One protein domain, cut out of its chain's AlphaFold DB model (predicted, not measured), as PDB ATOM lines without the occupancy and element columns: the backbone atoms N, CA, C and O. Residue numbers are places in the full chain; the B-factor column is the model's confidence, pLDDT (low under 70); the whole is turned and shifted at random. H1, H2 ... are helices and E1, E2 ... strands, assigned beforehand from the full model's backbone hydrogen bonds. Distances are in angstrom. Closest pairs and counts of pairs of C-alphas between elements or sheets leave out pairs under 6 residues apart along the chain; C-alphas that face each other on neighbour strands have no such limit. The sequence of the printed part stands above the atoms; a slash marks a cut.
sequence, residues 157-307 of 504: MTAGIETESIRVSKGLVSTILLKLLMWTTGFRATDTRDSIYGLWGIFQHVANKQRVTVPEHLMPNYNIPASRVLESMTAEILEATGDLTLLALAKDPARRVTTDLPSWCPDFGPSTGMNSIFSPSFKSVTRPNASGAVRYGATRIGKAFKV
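This is residues 157 to 307 of the 504 residues of an uncharacterized protein of Gibberella zeae (UniProt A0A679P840). With little regular structure, two long helices, H1 and H4, meet in a V, with H3 packed on H1, H5 folded back on H4, and the strand hairpin E1 E2 near the end of H4. Residues 289 to 294 of a long loop stick out. The 151 printed residues hold H1 H2 H3 H4 H5 E1 E2 in that order, mostly helix, with 58 residues in named elements; the sheet E1 - E2 is antiparallel. It is compact, radius of gyration of the C-alphas 14.7 A, spanning 37 by 36 by 33 A.

H1, residues 169 to 184, the hub, only just touches H2, residues 194 to 197, with 3 pairs of C-alphas within 8 A, the closest Leu 181 and Ile 196. H3, residues 200 to 209, touches H1 at a steep tilt of 49 degrees, closest C-alphas Leu 177 and Phe 203. H4, residues 226 to 241, touches H1 with residues 236 to 241 alone, closest C-alphas Gly 171 and Ala 240, 4.7 A. H5, residues 244 to 249, forms a helical hairpin with H4. In the hairpin of E1, residues 299 to 301, and E2, residues 304 to 306, N 299 and O 306 are 3.0 A apart, within hydrogen-bond range. H1, H3 and H4 have every O i to N i+4 pair within range; H5 has 0 of 2, but 3 of 3 O i to N i+3; H2 is too short for an O i to N i+4 pair.

H1, 23.0 A long, begins at C-alpha 169 (210.150, 184.721, 217.205); H4 is 22.4 A long. E2 ends at C-alpha 306 (210.478, 199.600, 234.722).

The printed part has no cut. The links H3 to H4 and H5 to E1 are long, 16 and 49 residues. pLDDT is under 70 in 39 residues, among them 270 to 285.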
ATOM      1  N   MET A 157     195.357 196.521 209.534       73.31
ATOM      2  CA  MET A 157     195.408 195.362 210.443       73.31
ATOM      3  C   MET A 157     196.635 195.343 211.372       73.31
ATOM      4  O   MET A 157     196.733 194.490 212.256       73.31
ATOM      5  N   THR A 158     197.598 196.256 211.193       68.94
ATOM      6  CA  THR A 158     198.718 196.403 212.121       68.94
ATOM      7  C   THR A 158     198.359 197.179 213.376       68.94
ATOM      8  O   THR A 158     199.186 197.202 214.279       68.94
ATOM      9  N   ALA A 159     197.171 197.786 213.454       66.00
ATOM     10  CA  ALA A 159     196.790 198.671 214.552       66.00
ATOM     11  C   ALA A 159     197.761 199.842 214.750       66.00
ATOM     12  O   ALA A 159     197.928 200.315 215.871       66.00
ATOM     13  N   GLY A 160     198.469 200.244 213.691       67.19
ATOM     14  CA  GLY A 160     199.562 201.190 213.807       67.19
ATOM     15  C   GLY A 160     200.642 200.642 214.733       67.19
ATOM     16  O   GLY A 160     201.116 201.369 215.589       67.19
ATOM     17  N   ILE A 161     201.015 199.365 214.605       72.00
ATOM     18  CA  ILE A 161     202.104 198.733 215.364       72.00
ATOM     19  C   ILE A 161     203.111 198.150 214.372       72.00
ATOM     20  O   ILE A 161     202.841 197.209 213.615       72.00
ATOM     21  N   GLU A 162     204.313 198.719 214.386       66.69
ATOM     22  CA  GLU A 162     205.409 198.377 213.476       66.69
ATOM     23  C   GLU A 162     206.243 197.230 214.030       66.69
ATOM     24  O   GLU A 162     206.654 197.249 215.189       66.69
ATOM     25  N   THR A 163     206.576 196.286 213.156       60.97
ATOM     26  CA  THR A 163     207.398 195.106 213.455       60.97
ATOM     27  C   THR A 163     208.881 195.287 213.119       60.97
ATOM     28  O   THR A 163     209.655 194.359 213.333       60.97
ATOM     29  N   GLU A 164     209.294 196.440 212.578       52.41
ATOM     30  CA  GLU A 164     210.599 196.620 211.911       52.41
ATOM     31  C   GLU A 164     211.831 196.370 212.804       52.41
ATOM     32  O   GLU A 164     212.908 196.061 212.294       52.41
ATOM     33  N   SER A 165     211.691 196.408 214.133       47.66
ATOM     34  CA  SER A 165     212.783 196.140 215.081       47.66
ATOM     35  C   SER A 165     212.797 194.723 215.676       47.66
ATOM     36  O   SER A 165     213.741 194.368 216.384       47.66
ATOM     37  N   ILE A 166     211.795 193.882 215.400       55.75
ATOM     38  CA  ILE A 166     211.601 192.613 216.115       55.75
ATOM     39  C   ILE A 166     212.198 191.454 215.310       55.75
ATOM     40  O   ILE A 166     211.566 190.883 214.425       55.75
ATOM     41  N   ARG A 167     213.446 191.087 215.629       46.72
ATOM     42  CA  ARG A 167     214.184 189.997 214.956       46.72
ATOM     43  C   ARG A 167     213.999 188.608 215.588       46.72
ATOM     44  O   ARG A 167     214.594 187.649 215.105       46.72
ATOM     45  N   VAL A 168     213.209 188.475 216.660       61.72
ATOM     46  CA  VAL A 168     213.078 187.230 217.448       61.72
ATOM     47  C   VAL A 168     211.635 186.717 217.435       61.72
ATOM     48  O   VAL A 168     210.696 187.493 217.603       61.72
ATOM     49  N   SER A 169     211.458 185.397 217.293       62.16
ATOM     50  CA  SER A 169     210.150 184.721 217.205       62.16
ATOM     51  C   SER A 169     209.196 185.068 218.353       62.16
ATOM     52  O   SER A 169     208.028 185.345 218.096       62.16
ATOM     53  N   LYS A 170     209.690 185.124 219.601       68.31
ATOM     54  CA  LYS A 170     208.883 185.497 220.778       68.31
ATOM     55  C   LYS A 170     208.274 186.899 220.640       68.31
ATOM     56  O   LYS A 170     207.090 187.077 220.901       68.31
ATOM     57  N   GLY A 171     209.052 187.875 220.170       79.94
ATOM     58  CA  GLY A 171     208.557 189.234 219.944       79.94
ATOM     59  C   GLY A 171     207.476 189.290 218.862       79.94
ATOM     60  O   GLY A 171     206.508 190.041 218.989       79.94
ATOM     61  N   LEU A 172     207.601 188.460 217.818       84.06
ATOM     62  CA  LEU A 172     206.611 188.394 216.745       84.06
ATOM     63  C   LEU A 172     205.275 187.812 217.231       84.06
ATOM     64  O   LEU A 172     204.231 188.391 216.940       84.06
ATOM     65  N   VAL A 173     205.304 186.734 218.025       88.94
ATOM     66  CA  VAL A 173     204.104 186.149 218.660       88.94
ATOM     67  C   VAL A 173     203.368 187.196 219.496       88.94
ATOM     68  O   VAL A 173     202.177 187.429 219.282       88.94
ATOM     69  N   SER A 174     204.084 187.880 220.394       89.12
ATOM     70  CA  SER A 174     203.503 188.925 221.243       89.12
ATOM     71  C   SER A 174     202.976 190.114 220.444       89.12
ATOM     72  O   SER A 174     201.948 190.683 220.798       89.12
ATOM     73  N   THR A 175     203.621 190.465 219.329       85.94
ATOM     74  CA  THR A 175     203.139 191.540 218.453       85.94
ATOM     75  C   THR A 175     201.858 191.156 217.722       85.94
ATOM     76  O   THR A 175     200.964 191.988 217.596       85.94
ATOM     77  N   ILE A 176     201.727 189.908 217.258       87.31
ATOM     78  CA  ILE A 176     200.470 189.435 216.661       87.31
ATOM     79  C   ILE A 176     199.344 189.523 217.697       87.31
ATOM     80  O   ILE A 176     198.277 190.055 217.387       87.31
ATOM     81  N   LEU A 177     199.580 189.044 218.922       88.12
ATOM     82  CA  LEU A 177     198.575 189.098 219.982       88.12
ATOM     83  C   LEU A 177     198.197 190.544 220.333       88.12
ATOM     84  O   LEU A 177     197.012 190.855 220.403       88.12
ATOM     85  N   LEU A 178     199.181 191.435 220.473       85.94
ATOM     86  CA  LEU A 178     198.949 192.858 220.714       85.94
ATOM     87  C   LEU A 178     198.048 193.469 219.629       85.94
ATOM     88  O   LEU A 178     197.047 194.101 219.954       85.94
ATOM     89  N   LYS A 179     198.346 193.230 218.347       83.12
ATOM     90  CA  LYS A 179     197.540 193.729 217.217       83.12
ATOM     91  C   LYS A 179     196.093 193.246 217.278       83.12
ATOM     92  O   LYS A 179     195.173 194.041 217.096       83.12
ATOM     93  N   LEU A 180     195.894 191.958 217.565       82.19
ATOM     94  CA  LEU A 180     194.558 191.380 217.703       82.19
ATOM     95  C   LEU A 180     193.799 192.000 218.880       82.19
ATOM     96  O   LEU A 180     192.654 192.403 218.699       82.19
ATOM     97  N   LEU A 181     194.443 192.151 220.041       84.19
ATOM     98  CA  LEU A 181     193.834 192.768 221.222       84.19
ATOM     99  C   LEU A 181     193.454 194.224 220.970       84.19
ATOM    100  O   LEU A 181     192.347 194.629 221.323       84.19
ATOM    101  N   MET A 182     194.311 194.996 220.298       79.62
ATOM    102  CA  MET A 182     193.963 196.350 219.871       79.62
ATOM    103  C   MET A 182     192.715 196.322 218.969       79.62
ATOM    104  O   MET A 182     191.790 197.114 219.170       79.62
ATOM    105  N   TRP A 183     192.620 195.385 218.023       77.62
ATOM    106  CA  TRP A 183     191.460 195.278 217.130       77.62
ATOM    107  C   TRP A 183     190.154 194.983 217.874       77.62
ATOM    108  O   TRP A 183     189.125 195.631 217.640       77.62
ATOM    109  N   THR A 184     190.203 194.015 218.788       78.38
ATOM    110  CA  THR A 184     189.039 193.461 219.492       78.38
ATOM    111  C   THR A 184     188.766 194.122 220.837       78.38
ATOM    112  O   THR A 184     187.881 193.693 221.576       78.38
ATOM    113  N   THR A 185     189.494 195.190 221.162       75.50
ATOM    114  CA  THR A 185     189.240 196.006 222.349       75.50
ATOM    115  C   THR A 185     187.786 196.474 222.376       75.50
ATOM    116  O   THR A 185     187.246 196.953 221.372       75.50
ATOM    117  N   GLY A 186     187.149 196.331 223.538       72.81
ATOM    118  CA  GLY A 186     185.753 196.694 223.737       72.81
ATOM    119  C   GLY A 186     184.763 195.611 223.309       72.81
ATOM    120  O   GLY A 186     183.558 195.857 223.362       72.81
ATOM    121  N   PHE A 187     185.214 194.425 222.889       76.12
ATOM    122  CA  PHE A 187     184.328 193.287 222.641       76.12
ATOM    123  C   PHE A 187     183.733 192.773 223.956       76.12
ATOM    124  O   PHE A 187     184.345 192.856 225.022       76.12
ATOM    125  N   ARG A 188     182.498 192.265 223.887       73.56
ATOM    126  CA  ARG A 188     181.856 191.610 225.030       73.56
ATOM    127  C   ARG A 188     182.263 190.147 225.077       73.56
ATOM    128  O   ARG A 188     182.412 189.502 224.040       73.56
ATOM    129  N   ALA A 189     182.457 189.668 226.295       74.38
ATOM    130  CA  ALA A 189     182.756 188.289 226.602       74.38
ATOM    131  C   ALA A 189     182.110 187.951 227.948       74.38
ATOM    132  O   ALA A 189     182.285 188.695 228.916       74.38
ATOM    133  N   THR A 190     181.351 186.857 227.996       75.44
ATOM    134  CA  THR A 190     180.726 186.359 229.233       75.44
ATOM    135  C   THR A 190     181.785 185.925 230.238       75.44
ATOM    136  O   THR A 190     181.670 186.200 231.430       75.44
ATOM    137  N   ASP A 191     182.844 185.283 229.745       82.38
ATOM    138  CA  ASP A 191     184.056 185.009 230.499       82.38
ATOM    139  C   ASP A 191     185.132 186.018 230.101       82.38
ATOM    140  O   ASP A 191     185.510 186.105 228.935       82.38
ATOM    141  N   THR A 192     185.662 186.788 231.053       84.44
ATOM    142  CA  THR A 192     186.651 187.831 230.739       84.44
ATOM    143  C   THR A 192     187.910 187.267 230.071       84.44
ATOM    144  O   THR A 192     188.555 187.971 229.294       84.44
ATOM    145  N   ARG A 193     188.243 185.987 230.292       87.19
ATOM    146  CA  ARG A 193     189.375 185.320 229.625       87.19
ATOM    147  C   ARG A 193     189.203 185.249 228.114       87.19
ATOM    148  O   ARG A 193     190.205 185.263 227.402       87.19
ATOM    149  N   ASP A 194     187.970 185.247 227.612       84.62
ATOM    150  CA  ASP A 194     187.678 185.167 226.178       84.62
ATOM    151  C   ASP A 194     187.995 186.456 225.420       84.62
ATOM    152  O   ASP A 194     188.048 186.437 224.191       84.62
ATOM    153  N   SER A 195     188.313 187.545 226.125       82.44
ATOM    154  CA  SER A 195     188.983 188.694 225.508       82.44
ATOM    155  C   SER A 195     190.339 188.323 224.886       82.44
ATOM    156  O   SER A 195     190.756 188.954 223.919       82.44
ATOM    157  N   ILE A 196     190.989 187.268 225.398       85.50
ATOM    158  CA  ILE A 196     192.246 186.704 224.891       85.50
ATOM    159  C   ILE A 196     192.000 185.329 224.262       85.50
ATOM    160  O   ILE A 196     192.313 185.105 223.094       85.50
ATOM    161  N   TYR A 197     191.413 184.390 225.007       86.19
ATOM    162  CA  TYR A 197     191.206 183.010 224.554       86.19
ATOM    163  C   TYR A 197     190.237 182.905 223.380       86.19
ATOM    164  O   TYR A 197     190.432 182.068 222.498       86.19
ATOM    165  N   GLY A 198     189.263 183.812 223.298       80.69
ATOM    166  CA  GLY A 198     188.369 183.933 222.155       80.69
ATOM    167  C   GLY A 198     189.077 184.390 220.880       80.69
ATOM    168  O   GLY A 198     188.441 184.425 219.837       80.69
ATOM    169  N   LEU A 199     190.371 184.722 220.919       82.62
ATOM    170  CA  LEU A 199     191.188 185.035 219.743       82.62
ATOM    171  C   LEU A 199     192.053 183.855 219.299       82.62
ATOM    172  O   LEU A 199     192.642 183.924 218.223       82.62
ATOM    173  N   TRP A 200     192.124 182.772 220.083       83.50
ATOM    174  CA  TRP A 200     193.095 181.686 219.912       83.50
ATOM    175  C   TRP A 200     193.173 181.150 218.483       83.50
ATOM    176  O   TRP A 200     194.256 181.051 217.912       83.50
ATOM    177  N   GLY A 201     192.024 180.860 217.874       80.56
ATOM    178  CA  GLY A 201     192.000 180.348 216.509       80.56
ATOM    179  C   GLY A 201     192.570 181.347 215.493       80.56
ATOM    180  O   GLY A 201     193.395 180.973 214.658       80.56
ATOM    181  N   ILE A 202     192.161 182.618 215.570       81.94
ATOM    182  CA  ILE A 202     192.668 183.680 214.683       81.94
ATOM    183  C   ILE A 202     194.171 183.847 214.912       81.94
ATOM    184  O   ILE A 202     194.950 183.889 213.965       81.94
ATOM    185  N   PHE A 203     194.590 183.869 216.174       84.06
ATOM    186  CA  PHE A 203     195.980 184.003 216.570       84.06
ATOM    187  C   PHE A 203     196.860 182.892 215.986       84.06
ATOM    188  O   PHE A 203     197.867 183.188 215.344       84.06
ATOM    189  N   GLN A 204     196.444 181.628 216.111       85.31
ATOM    190  CA  GLN A 204     197.130 180.492 215.494       85.31
ATOM    191  C   GLN A 204     197.179 180.608 213.969       85.31
ATOM    192  O   GLN A 204     198.223 180.383 213.359       85.31
ATOM    193  N   HIS A 205     196.058 180.968 213.345       83.81
ATOM    194  CA  HIS A 205     195.969 181.117 211.898       83.81
ATOM    195  C   HIS A 205     196.964 182.167 211.371       83.81
ATOM    196  O   HIS A 205     197.688 181.910 210.407       83.81
ATOM    197  N   VAL A 206     197.058 183.316 212.041       82.81
ATOM    198  CA  VAL A 206     197.980 184.403 211.682       82.81
ATOM    199  C   VAL A 206     199.433 184.025 211.960       82.81
ATOM    200  O   VAL A 206     200.293 184.238 211.105       82.81
ATOM    201  N   ALA A 207     199.717 183.420 213.115       85.69
ATOM    202  CA  ALA A 207     201.059 182.961 213.465       85.69
ATOM    203  C   ALA A 207     201.587 181.928 212.454       85.69
ATOM    204  O   ALA A 207     202.707 182.060 211.957       85.69
ATOM    205  N   ASN A 208     200.741 180.978 212.039       86.81
ATOM    206  CA  ASN A 208     201.081 179.974 211.031       86.81
ATOM    207  C   ASN A 208     201.422 180.600 209.671       86.81
ATOM    208  O   ASN A 208     202.392 180.186 209.034       86.81
ATOM    209  N   LYS A 209     200.688 181.635 209.237       83.69
ATOM    210  CA  LYS A 209     201.014 182.383 208.007       83.69
ATOM    211  C   LYS A 209     202.366 183.077 208.082       83.69
ATOM    212  O   LYS A 209     203.101 183.096 207.098       83.69
ATOM    213  N   GLN A 210     202.701 183.613 209.251       83.62
ATOM    214  CA  GLN A 210     204.003 184.226 209.512       83.62
ATOM    215  C   GLN A 210     205.092 183.195 209.843       83.62
ATOM    216  O   GLN A 210     206.226 183.574 210.120       83.62
ATOM    217  N   ARG A 211     204.773 181.893 209.755       87.50
ATOM    218  CA  ARG A 211     205.678 180.764 210.016       87.50
ATOM    219  C   ARG A 211     206.270 180.785 211.428       87.50
ATOM    220  O   ARG A 211     207.423 180.412 211.624       87.50
ATOM    221  N   VAL A 212     205.469 181.203 212.407       87.69
ATOM    222  CA  VAL A 212     205.837 181.202 213.825       87.69
ATOM    223  C   VAL A 212     204.881 180.320 214.615       87.69
ATOM    224  O   VAL A 212     203.670 180.342 214.411       87.69
ATOM    225  N   THR A 213     205.435 179.530 215.531       88.19
ATOM    226  CA  THR A 213     204.664 178.661 216.421       88.19
ATOM    227  C   THR A 213     204.205 179.435 217.649       88.19
ATOM    228  O   THR A 213     205.007 180.101 218.304       88.19
ATOM    229  N   VAL A 214     202.919 179.318 217.978       87.88
ATOM    230  CA  VAL A 214     202.358 179.871 219.213       87.88
ATOM    231  C   VAL A 214     202.755 178.972 220.396       87.88
ATOM    232  O   VAL A 214     202.500 177.768 220.330       87.88
ATOM    233  N   PRO A 215     203.375 179.511 221.463       87.44
ATOM    234  CA  PRO A 215     203.720 178.745 222.658       87.44
ATOM    235  C   PRO A 215     202.513 178.085 223.339       87.44
ATOM    236  O   PRO A 215     201.428 178.662 223.402       87.44
ATOM    237  N   GLU A 216     202.723 176.897 223.910       87.00
ATOM    238  CA  GLU A 216     201.670 176.104 224.566       87.00
ATOM    239  C   GLU A 216     201.060 176.813 225.783       87.00
ATOM    240  O   GLU A 216     199.866 176.686 226.039       87.00
ATOM    241  N   HIS A 217     201.838 177.629 226.501       86.06
ATOM    242  CA  HIS A 217     201.339 178.375 227.661       86.06
ATOM    243  C   HIS A 217     200.349 179.494 227.295       86.06
ATOM    244  O   HIS A 217     199.666 179.997 228.184       86.06
ATOM    245  N   LEU A 218     200.251 179.867 226.012       86.06
ATOM    246  CA  LEU A 218     199.239 180.800 225.501       86.06
ATOM    247  C   LEU A 218     197.918 180.099 225.130       86.06
ATOM    248  O   LEU A 218     196.948 180.771 224.779       86.06
ATOM    249  N   MET A 219     197.868 178.763 225.183       87.88
ATOM    250  CA  MET A 219     196.668 177.988 224.869       87.88
ATOM    251  C   MET A 219     195.551 178.249 225.895       87.88
ATOM    252  O   MET A 219     195.836 178.351 227.092       87.88
ATOM    253  N   PRO A 220     194.271 178.299 225.467       90.00
ATOM    254  CA  PRO A 220     193.145 178.462 226.373       90.00
ATOM    255  C   PRO A 220     193.148 177.459 227.528       90.00
ATOM    256  O   PRO A 220     193.034 176.250 227.332       90.00
ATOM    257  N   ASN A 221     193.234 177.979 228.752       89.44
ATOM    258  CA  ASN A 221     193.170 177.203 229.982       89.44
ATOM    259  C   ASN A 221     192.245 177.886 230.999       89.44
ATOM    260  O   ASN A 221     192.627 178.842 231.678       89.44
ATOM    261  N   TYR A 222     191.023 177.362 231.124       89.81
ATOM    262  CA  TYR A 222     189.984 177.888 232.018       89.81
ATOM    263  C   TYR A 222     190.137 177.436 233.482       89.81
ATOM    264  O   TYR A 222     189.303 177.779 234.319       89.81
ATOM    265  N   ASN A 223     191.209 176.716 233.825       95.00
ATOM    266  CA  ASN A 223     191.564 176.457 235.224       95.00
ATOM    267  C   ASN A 223     192.348 177.623 235.847       95.00
ATOM    268  O   ASN A 223     192.516 177.677 237.063       95.00
ATOM    269  N   ILE A 224     192.832 178.561 235.026       93.81
ATOM    270  CA  ILE A 224     193.552 179.751 235.481       93.81
ATOM    271  C   ILE A 224     192.536 180.885 235.713       93.81
ATOM    272  O   ILE A 224     191.689 181.118 234.841       93.81
ATOM    273  N   PRO A 225     192.593 181.605 236.851       93.81
ATOM    274  CA  PRO A 225     191.748 182.775 237.091       93.81
ATOM    275  C   PRO A 225     191.933 183.854 236.019       93.81
ATOM    276  O   PRO A 225     193.046 184.058 235.534       93.81
ATOM    277  N   ALA A 226     190.861 184.580 235.690       91.31
ATOM    278  CA  ALA A 226     190.887 185.611 234.652       91.31
ATOM    279  C   ALA A 226     191.988 186.654 234.879       91.31
ATOM    280  O   ALA A 226     192.769 186.921 233.973       91.31
ATOM    281  N   SER A 227     192.124 187.160 236.104       93.00
ATOM    282  CA  SER A 227     193.147 188.145 236.457       93.00
ATOM    283  C   SER A 227     194.566 187.692 236.154       93.00
ATOM    284  O   SER A 227     195.354 188.453 235.603       93.00
ATOM    285  N   ARG A 228     194.878 186.424 236.435       93.69
ATOM    286  CA  ARG A 228     196.190 185.838 236.158       93.69
ATOM    287  C   ARG A 228     196.458 185.700 234.668       93.69
ATOM    288  O   ARG A 228     197.580 185.971 234.263       93.69
ATOM    289  N   VAL A 229     195.450 185.319 233.878       93.44
ATOM    290  CA  VAL A 229     195.559 185.259 232.411       93.44
ATOM    291  C   VAL A 229     195.831 186.654 231.854       93.44
ATOM    292  O   VAL A 229     196.808 186.858 231.144       93.44
ATOM    293  N   LEU A 230     195.007 187.636 232.213       92.56
ATOM    294  CA  LEU A 230     195.141 189.007 231.720       92.56
ATOM    295  C   LEU A 230     196.488 189.628 232.117       92.56
ATOM    296  O   LEU A 230     197.185 190.178 231.264       92.56
ATOM    297  N   GLU A 231     196.891 189.474 233.382       93.19
ATOM    298  CA  GLU A 231     198.174 189.954 233.904       93.19
ATOM    299  C   GLU A 231     199.356 189.309 233.171       93.19
ATOM    300  O   GLU A 231     200.268 190.015 232.743       93.19
ATOM    301  N   SER A 232     199.364 187.977 233.023       92.25
ATOM    302  CA  SER A 232     200.492 187.273 232.404       92.25
ATOM    303  C   SER A 232     200.644 187.626 230.931       92.25
ATOM    304  O   SER A 232     201.759 187.860 230.478       92.25
ATOM    305  N   MET A 233     199.530 187.704 230.200       92.31
ATOM    306  CA  MET A 233     199.534 187.997 228.766       92.31
ATOM    307  C   MET A 233     199.943 189.444 228.501       92.31
ATOM    308  O   MET A 233     200.790 189.701 227.651       92.31
ATOM    309  N   THR A 234     199.398 190.388 229.272       91.38
ATOM    310  CA  THR A 234     199.777 191.803 229.176       91.38
ATOM    311  C   THR A 234     201.261 191.978 229.496       91.38
ATOM    312  O   THR A 234     201.970 192.653 228.754       91.38
ATOM    313  N   ALA A 235     201.758 191.319 230.549       91.00
ATOM    314  CA  ALA A 235     203.171 191.372 230.900       91.00
ATOM    315  C   ALA A 235     204.075 190.814 229.791       91.00
ATOM    316  O   ALA A 235     205.043 191.465 229.413       91.00
ATOM    317  N   GLU A 236     203.741 189.645 229.239       90.69
ATOM    318  CA  GLU A 236     204.520 189.030 228.162       90.69
ATOM    319  C   GLU A 236     204.538 189.887 226.892       90.69
ATOM    320  O   GLU A 236     205.557 189.932 226.201       90.69
ATOM    321  N   ILE A 237     203.442 190.587 226.586       88.25
ATOM    322  CA  ILE A 237     203.407 191.545 225.481       88.25
ATOM    323  C   ILE A 237     204.383 192.690 225.747       88.25
ATOM    324  O   ILE A 237     205.282 192.896 224.936       88.25
ATOM    325  N   LEU A 238     204.252 193.376 226.885       85.50
ATOM    326  CA  LEU A 238     205.093 194.525 227.238       85.50
ATOM    327  C   LEU A 238     206.588 194.164 227.226       85.50
ATOM    328  O   LEU A 238     207.393 194.893 226.650       85.50
ATOM    329  N   GLU A 239     206.959 193.020 227.806       85.69
ATOM    330  CA  GLU A 239     208.350 192.545 227.851       85.69
ATOM    331  C   GLU A 239     208.900 192.177 226.468       85.69
ATOM    332  O   GLU A 239     210.074 192.409 226.180       85.69
ATOM    333  N   ALA A 240     208.080 191.559 225.615       84.94
ATOM    334  CA  ALA A 240     208.537 191.039 224.330       84.94
ATOM    335  C   ALA A 240     208.537 192.090 223.211       84.94
ATOM    336  O   ALA A 240     209.329 191.965 222.275       84.94
ATOM    337  N   THR A 241     207.650 193.088 223.274       80.19
ATOM    338  CA  THR A 241     207.535 194.139 222.251       80.19
ATOM    339  C   THR A 241     208.206 195.445 222.664       80.19
ATOM    340  O   THR A 241     208.647 196.193 221.793       80.19
ATOM    341  N   GLY A 242     208.281 195.734 223.970       77.69
ATOM    342  CA  GLY A 242     208.631 197.061 224.478       77.69
ATOM    343  C   GLY A 242     207.599 198.141 224.134       77.69
ATOM    344  O   GLY A 242     207.889 199.323 224.272       77.69
ATOM    345  N   ASP A 243     206.419 197.753 223.646       76.38
ATOM    346  CA  ASP A 243     205.385 198.670 223.182       76.38
ATOM    347  C   ASP A 243     204.377 198.946 224.307       76.38
ATOM    348  O   ASP A 243     203.631 198.058 224.724       76.38
ATOM    349  N   LEU A 244     204.355 200.190 224.793       78.31
ATOM    350  CA  LEU A 244     203.493 200.633 225.894       78.31
ATOM    351  C   LEU A 244     202.061 200.963 225.458       78.31
ATOM    352  O   LEU A 244     201.231 201.302 226.297       78.31
ATOM    353  N   THR A 245     201.739 200.831 224.170       76.69
ATOM    354  CA  THR A 245     200.414 201.132 223.612       76.69
ATOM    355  C   THR A 245     199.283 200.425 224.362       76.69
ATOM    356  O   THR A 245     198.205 200.985 224.552       76.69
ATOM    357  N   LEU A 246     199.539 199.206 224.842       78.31
ATOM    358  CA  LEU A 246     198.571 198.409 225.592       78.31
ATOM    359  C   LEU A 246     198.134 199.080 226.907       78.31
ATOM    360  O   LEU A 246     197.008 198.871 227.354       78.31
ATOM    361  N   LEU A 247     198.992 199.916 227.505       79.94
ATOM    362  CA  LEU A 247     198.699 200.636 228.747       79.94
ATOM    363  C   LEU A 247     197.603 201.690 228.565       79.94
ATOM    364  O   LEU A 247     196.862 201.954 229.507       79.94
ATOM    365  N   ALA A 248     197.425 202.222 227.351       75.94
ATOM    366  CA  ALA A 248     196.336 203.150 227.042       75.94
ATOM    367  C   ALA A 248     194.941 202.508 227.174       75.94
ATOM    368  O   ALA A 248     193.932 203.209 227.194       75.94
ATOM    369  N   LEU A 249     194.869 201.173 227.260       78.81
ATOM    370  CA  LEU A 249     193.630 200.428 227.479       78.81
ATOM    371  C   LEU A 249     193.354 200.133 228.959       78.81
ATOM    372  O   LEU A 249     192.301 199.574 229.283       78.81
ATOM    373  N   ALA A 250     194.283 200.467 229.859       81.75
ATOM    374  CA  ALA A 250     194.071 200.314 231.289       81.75
ATOM    375  C   ALA A 250     192.956 201.263 231.746       81.75
ATOM    376  O   ALA A 250     192.986 202.468 231.508       81.75
ATOM    377  N   LYS A 251     191.940 200.698 232.396       81.69
ATOM    378  CA  LYS A 251     190.760 201.450 232.832       81.69
ATOM    379  C   LYS A 251     190.907 201.936 234.256       81.69
ATOM    380  O   LYS A 251     191.626 201.332 235.057       81.69
ATOM    381  N   ASP A 252     190.108 202.945 234.578       82.44
ATOM    382  CA  ASP A 252     189.817 203.308 235.956       82.44
ATOM    383  C   ASP A 252     189.409 202.068 236.778       82.44
ATOM    384  O   ASP A 252     188.588 201.281 236.286       82.44
ATOM    385  N   PRO A 253     189.940 201.865 237.999       84.88
ATOM    386  CA  PRO A 253     189.569 200.739 238.853       84.88
ATOM    387  C   PRO A 253     188.056 200.561 239.038       84.88
ATOM    388  O   PRO A 253     187.583 199.426 239.021       84.88
ATOM    389  N   ALA A 254     187.285 201.650 239.134       84.31
ATOM    390  CA  ALA A 254     185.831 201.601 239.309       84.31
ATOM    391  C   ALA A 254     185.082 201.089 238.064       84.31
ATOM    392  O   ALA A 254     183.910 200.723 238.148       84.31
ATOM    393  N   ARG A 255     185.747 201.056 236.902       80.81
ATOM    394  CA  ARG A 255     185.172 200.647 235.610       80.81
ATOM    395  C   ARG A 255     185.660 199.276 235.137       80.81
ATOM    396  O   ARG A 255     185.307 198.863 234.025       80.81
ATOM    397  N   ARG A 256     186.472 198.585 235.948       83.75
ATOM    398  CA  ARG A 256     186.999 197.251 235.637       83.75
ATOM    399  C   ARG A 256     185.993 196.166 235.989       83.75
ATOM    400  O   ARG A 256     185.412 196.175 237.069       83.75
ATOM    401  N   VAL A 257     185.851 195.185 235.101       83.94
ATOM    402  CA  VAL A 257     185.100 193.952 235.403       83.94
ATOM    403  C   VAL A 257     185.925 193.035 236.311       83.94
ATOM    404  O   VAL A 257     185.394 192.409 237.224       83.94
ATOM    405  N   THR A 258     187.238 192.973 236.082       87.44
ATOM    406  CA  THR A 258     188.180 192.186 236.888       87.44
ATOM    407  C   THR A 258     188.889 193.098 237.890       87.44
ATOM    408  O   THR A 258     189.693 193.948 237.506       87.44
ATOM    409  N   THR A 259     188.570 192.947 239.176       83.81
ATOM    410  CA  THR A 259     188.942 193.899 240.238       83.81
ATOM    411  C   THR A 259     190.338 193.687 240.826       83.81
ATOM    412  O   THR A 259     190.894 194.607 241.415       83.81
ATOM    413  N   ASP A 260     190.936 192.510 240.651       87.31
ATOM    414  CA  ASP A 260     192.236 192.110 241.210       87.31
ATOM    415  C   ASP A 260     193.410 192.268 240.223       87.31
ATOM    416  O   ASP A 260     194.461 191.642 240.375       87.31
ATOM    417  N   LEU A 261     193.254 193.122 239.208       89.62
ATOM    418  CA  LEU A 261     194.302 193.436 238.237       89.62
ATOM    419  C   LEU A 261     195.262 194.526 238.743       89.62
ATOM    420  O   LEU A 261     194.808 195.510 239.333       89.62
ATOM    421  N   PRO A 262     196.571 194.440 238.430       88.31
ATOM    422  CA  PRO A 262     197.484 195.569 238.595       88.31
ATOM    423  C   PRO A 262     196.988 196.824 237.867       88.31
ATOM    424  O   PRO A 262     196.300 196.734 236.849       88.31
ATOM    425  N   SER A 263     197.370 198.010 238.346       84.81
ATOM    426  CA  SER A 263     196.925 199.293 237.776       84.81
ATOM    427  C   SER A 263     197.251 199.442 236.284       84.81
ATOM    428  O   SER A 263     196.440 199.989 235.548       84.81
ATOM    429  N   TRP A 264     198.369 198.884 235.823       84.56
ATOM    430  CA  TRP A 264     198.807 198.920 234.424       84.56
ATOM    431  C   TRP A 264     198.113 197.891 233.512       84.56
ATOM    432  O   TRP A 264     198.249 197.973 232.296       84.56
ATOM    433  N   CYS A 265     197.403 196.900 234.063       88.75
ATOM    434  CA  CYS A 265     196.842 195.802 233.274       88.75
ATOM    435  C   CYS A 265     195.431 196.135 232.756       88.75
ATOM    436  O   CYS A 265     194.541 196.404 233.573       88.75
ATOM    437  N   PRO A 266     195.178 196.065 231.435       87.06
ATOM    438  CA  PRO A 266     193.832 196.189 230.883       87.06
ATOM    439  C   PRO A 266     192.945 194.995 231.246       87.06
ATOM    440  O   PRO A 266     193.416 193.862 231.353       87.06
ATOM    441  N   ASP A 267     191.640 195.239 231.370       84.00
ATOM    442  CA  ASP A 267     190.618 194.194 231.527       84.00
ATOM    443  C   ASP A 267     189.918 193.831 230.194       84.00
ATOM    444  O   ASP A 267     189.017 192.996 230.186       84.00
ATOM    445  N   PHE A 268     190.308 194.484 229.084       79.31
ATOM    446  CA  PHE A 268     189.861 194.342 227.678       79.31
ATOM    447  C   PHE A 268     188.346 194.386 227.385       79.31
ATOM    448  O   PHE A 268     187.943 194.412 226.220       79.31
ATOM    449  N   GLY A 269     187.498 194.436 228.414       70.94
ATOM    450  CA  GLY A 269     186.044 194.382 228.303       70.94
ATOM    451  C   GLY A 269     185.393 195.631 227.684       70.94
ATOM    452  O   GLY A 269     186.067 196.601 227.332       70.94
ATOM    453  N   PRO A 270     184.052 195.669 227.618       62.12
ATOM    454  CA  PRO A 270     183.280 196.550 226.736       62.12
ATOM    455  C   PRO A 270     183.282 198.049 227.055       62.12
ATOM    456  O   PRO A 270     182.737 198.815 226.267       62.12
ATOM    457  N   SER A 271     183.839 198.481 228.186       56.44
ATOM    458  CA  SER A 271     183.784 199.878 228.643       56.44
ATOM    459  C   SER A 271     184.765 200.836 227.947       56.44
ATOM    460  O   SER A 271     184.807 202.006 228.305       56.44
ATOM    461  N   THR A 272     185.533 200.403 226.944       54.81
ATOM    462  CA  THR A 272     186.319 201.318 226.091       54.81
ATOM    463  C   THR A 272     185.503 201.720 224.862       54.81
ATOM    464  O   THR A 272     185.229 200.877 224.003       54.81
ATOM    465  N   GLY A 273     185.117 202.996 224.777       51.19
ATOM    466  CA  GLY A 273     184.224 203.530 223.742       51.19
ATOM    467  C   GLY A 273     184.736 203.405 222.304       51.19
ATOM    468  O   GLY A 273     183.944 203.413 221.376       51.19
ATOM    469  N   MET A 274     186.034 203.245 222.094       53.12
ATOM    470  CA  MET A 274     186.674 202.786 220.860       53.12
ATOM    471  C   MET A 274     188.172 202.734 221.175       53.12
ATOM    472  O   MET A 274     188.627 203.296 222.170       53.12
ATOM    473  N   ASN A 275     188.942 202.014 220.371       54.31
ATOM    474  CA  ASN A 275     190.388 202.042 220.519       54.31
ATOM    475  C   ASN A 275     190.907 203.313 219.833       54.31
ATOM    476  O   ASN A 275     190.713 203.502 218.636       54.31
ATOM    477  N   SER A 276     191.541 204.162 220.629       48.94
ATOM    478  CA  SER A 276     192.066 205.499 220.332       48.94
ATOM    479  C   SER A 276     193.110 205.586 219.212       48.94
ATOM    480  O   SER A 276     193.517 206.682 218.820       48.94
ATOM    481  N   ILE A 277     193.555 204.443 218.693       50.19
ATOM    482  CA  ILE A 277     194.491 204.352 217.567       50.19
ATOM    483  C   ILE A 277     193.753 204.182 216.237       50.19
ATOM    484  O   ILE A 277     194.285 204.515 215.175       50.19
ATOM    485  N   PHE A 278     192.510 203.701 216.281       49.81
ATOM    486  CA  PHE A 278     191.734 203.426 215.087       49.81
ATOM    487  C   PHE A 278     190.837 204.590 214.709       49.81
ATOM    488  O   PHE A 278     189.991 205.046 215.477       49.81
ATOM    489  N   SER A 279     190.985 205.002 213.455       49.66
ATOM    490  CA  SER A 279     189.966 205.747 212.744       49.66
ATOM    491  C   SER A 279     188.683 204.912 212.586       49.66
ATOM    492  O   SER A 279     188.788 203.709 212.332       49.66
ATOM    493  N   PRO A 280     187.483 205.524 212.579       47.56
ATOM    494  CA  PRO A 280     186.276 204.945 211.993       47.56
ATOM    495  C   PRO A 280     186.486 204.426 210.558       47.56
ATOM    496  O   PRO A 280     185.794 203.522 210.119       47.56
ATOM    497  N   SER A 281     187.482 204.905 209.815       52.09
ATOM    498  CA  SER A 281     187.809 204.407 208.473       52.09
ATOM    499  C   SER A 281     188.813 203.251 208.455       52.09
ATOM    500  O   SER A 281     189.430 203.018 207.419       52.09
ATOM    501  N   PHE A 282     189.038 202.567 209.583       60.31
ATOM    502  CA  PHE A 282     189.987 201.448 209.712       60.31
ATOM    503  C   PHE A 282     191.447 201.762 209.382       60.31
ATOM    504  O   PHE A 282     192.283 200.863 209.320       60.31
ATOM    505  N   LYS A 283     191.771 203.035 209.182       66.12
ATOM    506  CA  LYS A 283     193.138 203.504 209.013       66.12
ATOM    507  C   LYS A 283     193.689 203.878 210.374       66.12
ATOM    508  O   LYS A 283     193.002 204.514 211.174       66.12
ATOM    509  N   SER A 284     194.934 203.516 210.634       65.19
ATOM    510  CA  SER A 284     195.615 204.093 211.783       65.19
ATOM    511  C   SER A 284     195.804 205.577 211.541       65.19
ATOM    512  O   SER A 284     196.264 205.999 210.477       65.19
ATOM    513  N   VAL A 285     195.431 206.373 212.535       68.06
ATOM    514  CA  VAL A 285     195.896 207.755 212.596       68.06
ATOM    515  C   VAL A 285     197.366 207.750 213.004       68.06
ATOM    516  O   VAL A 285     197.860 206.766 213.562       68.06
ATOM    517  N   THR A 286     198.085 208.842 212.730       71.06
ATOM    518  CA  THR A 286     199.451 209.016 213.238       71.06
ATOM    519  C   THR A 286     199.483 208.675 214.727       71.06
ATOM    520  O   THR A 286     198.600 209.089 215.481       71.06
ATOM    521  N   ARG A 287     200.475 207.886 215.146       68.50
ATOM    522  CA  ARG A 287     200.577 207.432 216.535       68.50
ATOM    523  C   ARG A 287     200.804 208.614 217.480       68.50
ATOM    524  O   ARG A 287     201.460 209.583 217.083       68.50
ATOM    525  N   PRO A 288     200.344 208.523 218.739       67.94
ATOM    526  CA  PRO A 288     200.880 209.371 219.792       67.94
ATOM    527  C   PRO A 288     202.406 209.198 219.845       67.94
ATOM    528  O   PRO A 288     202.901 208.075 219.898       67.94
ATOM    529  N   ASN A 289     203.150 210.302 219.809       65.88
ATOM    530  CA  ASN A 289     204.608 210.305 219.941       65.88
ATOM    531  C   ASN A 289     205.039 211.185 221.123       65.88
ATOM    532  O   ASN A 289     205.898 212.055 220.988       65.88
ATOM    533  N   ALA A 290     204.389 210.997 222.273       64.31
ATOM    534  CA  ALA A 290     204.642 211.802 223.464       64.31
ATOM    535  C   ALA A 290     206.097 211.665 223.962       64.31
ATOM    536  O   ALA A 290     206.672 212.638 224.449       64.31
ATOM    537  N   SER A 291     206.727 210.499 223.766       60.84
ATOM    538  CA  SER A 291     208.122 210.223 224.143       60.84
ATOM    539  C   SER A 291     209.174 210.596 223.091       60.84
ATOM    540  O   SER A 291     210.368 210.424 223.333       60.84
ATOM    541  N   GLY A 292     208.787 211.145 221.932       55.62
ATOM    542  CA  GLY A 292     209.751 211.660 220.951       55.62
ATOM    543  C   GLY A 292     210.584 210.587 220.234       55.62
ATOM    544  O   GLY A 292     211.734 210.838 219.887       55.62
ATOM    545  N   ALA A 293     209.981 209.428 219.954       51.09
ATOM    546  CA  ALA A 293     210.478 208.313 219.136       51.09
ATOM    547  C   ALA A 293     211.449 207.321 219.798       51.09
ATOM    548  O   ALA A 293     211.962 206.437 219.104       51.09
ATOM    549  N   VAL A 294     211.679 207.385 221.113       51.12
ATOM    550  CA  VAL A 294     212.580 206.421 221.755       51.12
ATOM    551  C   VAL A 294     211.823 205.206 222.282       51.12
ATOM    552  O   VAL A 294     211.199 205.251 223.335       51.12
ATOM    553  N   ARG A 295     211.898 204.089 221.548       57.84
ATOM    554  CA  ARG A 295     211.410 202.791 222.032       57.84
ATOM    555  C   ARG A 295     212.414 202.223 223.022       57.84
ATOM    556  O   ARG A 295     213.395 201.591 222.626       57.84
ATOM    557  N   TYR A 296     212.170 202.440 224.303       60.09
ATOM    558  CA  TYR A 296     212.853 201.689 225.341       60.09
ATOM    559  C   TYR A 296     212.000 200.487 225.755       60.09
ATOM    560  O   TYR A 296     210.780 200.577 225.828       60.09
ATOM    561  N   GLY A 297     212.631 199.339 225.998       65.00
ATOM    562  CA  GLY A 297     211.907 198.137 226.415       65.00
ATOM    563  C   GLY A 297     211.272 198.293 227.801       65.00
ATOM    564  O   GLY A 297     211.838 198.944 228.678       65.00
ATOM    565  N   ALA A 298     210.130 197.641 228.021       75.19
ATOM    566  CA  ALA A 298     209.528 197.510 229.343       75.19
ATOM    567  C   ALA A 298     210.103 196.269 230.038       75.19
ATOM    568  O   ALA A 298     210.049 195.166 229.499       75.19
ATOM    569  N   THR A 299     210.665 196.429 231.238       79.50
ATOM    570  CA  THR A 299     211.211 195.300 232.012       79.50
ATOM    571  C   THR A 299     210.421 195.114 233.291       79.50
ATOM    572  O   THR A 299     210.321 196.034 234.102       79.50
ATOM    573  N   ARG A 300     209.884 193.917 233.518       81.44
ATOM    574  CA  ARG A 300     209.152 193.624 234.747       81.44
ATOM    575  C   ARG A 300     210.093 193.523 235.947       81.44
ATOM    576  O   ARG A 300     211.092 192.808 235.919       81.44
ATOM    577  N   ILE A 301     209.730 194.199 237.033       81.62
ATOM    578  CA  ILE A 301     210.390 194.128 238.338       81.62
ATOM    579  C   ILE A 301     209.315 193.818 239.385       81.62
ATOM    580  O   ILE A 301     208.566 194.686 239.835       81.62
ATOM    581  N   GLY A 302     209.193 192.539 239.749       82.25
ATOM    582  CA  GLY A 302     208.146 192.064 240.654       82.25
ATOM    583  C   GLY A 302     206.736 192.280 240.083       82.25
ATOM    584  O   GLY A 302     206.348 191.649 239.097       82.25
ATOM    585  N   LYS A 303     205.953 193.157 240.727       78.69
ATOM    586  CA  LYS A 303     204.586 193.529 240.302       78.69
ATOM    587  C   LYS A 303     204.526 194.805 239.447       78.69
ATOM    588  O   LYS A 303     203.441 195.176 239.003       78.69
ATOM    589  N   ALA A 304     205.663 195.460 239.227       80.69
ATOM    590  CA  ALA A 304     205.766 196.707 238.481       80.69
ATOM    591  C   ALA A 304     206.553 196.514 237.178       80.69
ATOM    592  O   ALA A 304     207.246 195.510 236.995       80.69
ATOM    593  N   PHE A 305     206.459 197.501 236.294       80.38
ATOM    594  CA  PHE A 305     207.288 197.616 235.104       80.38
ATOM    595  C   PHE A 305     208.241 198.787 235.266       80.38
ATOM    596  O   PHE A 305     207.828 199.885 235.623       80.38
ATOM    597  N   LYS A 306     209.519 198.544 234.990       80.38
ATOM    598  CA  LYS A 306     210.478 199.600 234.722       80.38
ATOM    599  C   LYS A 306     210.329 199.992 233.260       80.38
ATOM    600  O   LYS A 306     210.584 199.174 232.372       80.38
ATOM    601  N   VAL A 307     209.919 201.230 233.048       76.44
ATOM    602  CA  VAL A 307     209.879 201.900 231.749       76.44
ATOM    603  C   VAL A 307     210.877 203.054 231.779       76.44
ATOM    604  O   VAL A 307     211.345 203.438 232.851       76.44
TER     605      VAL A 307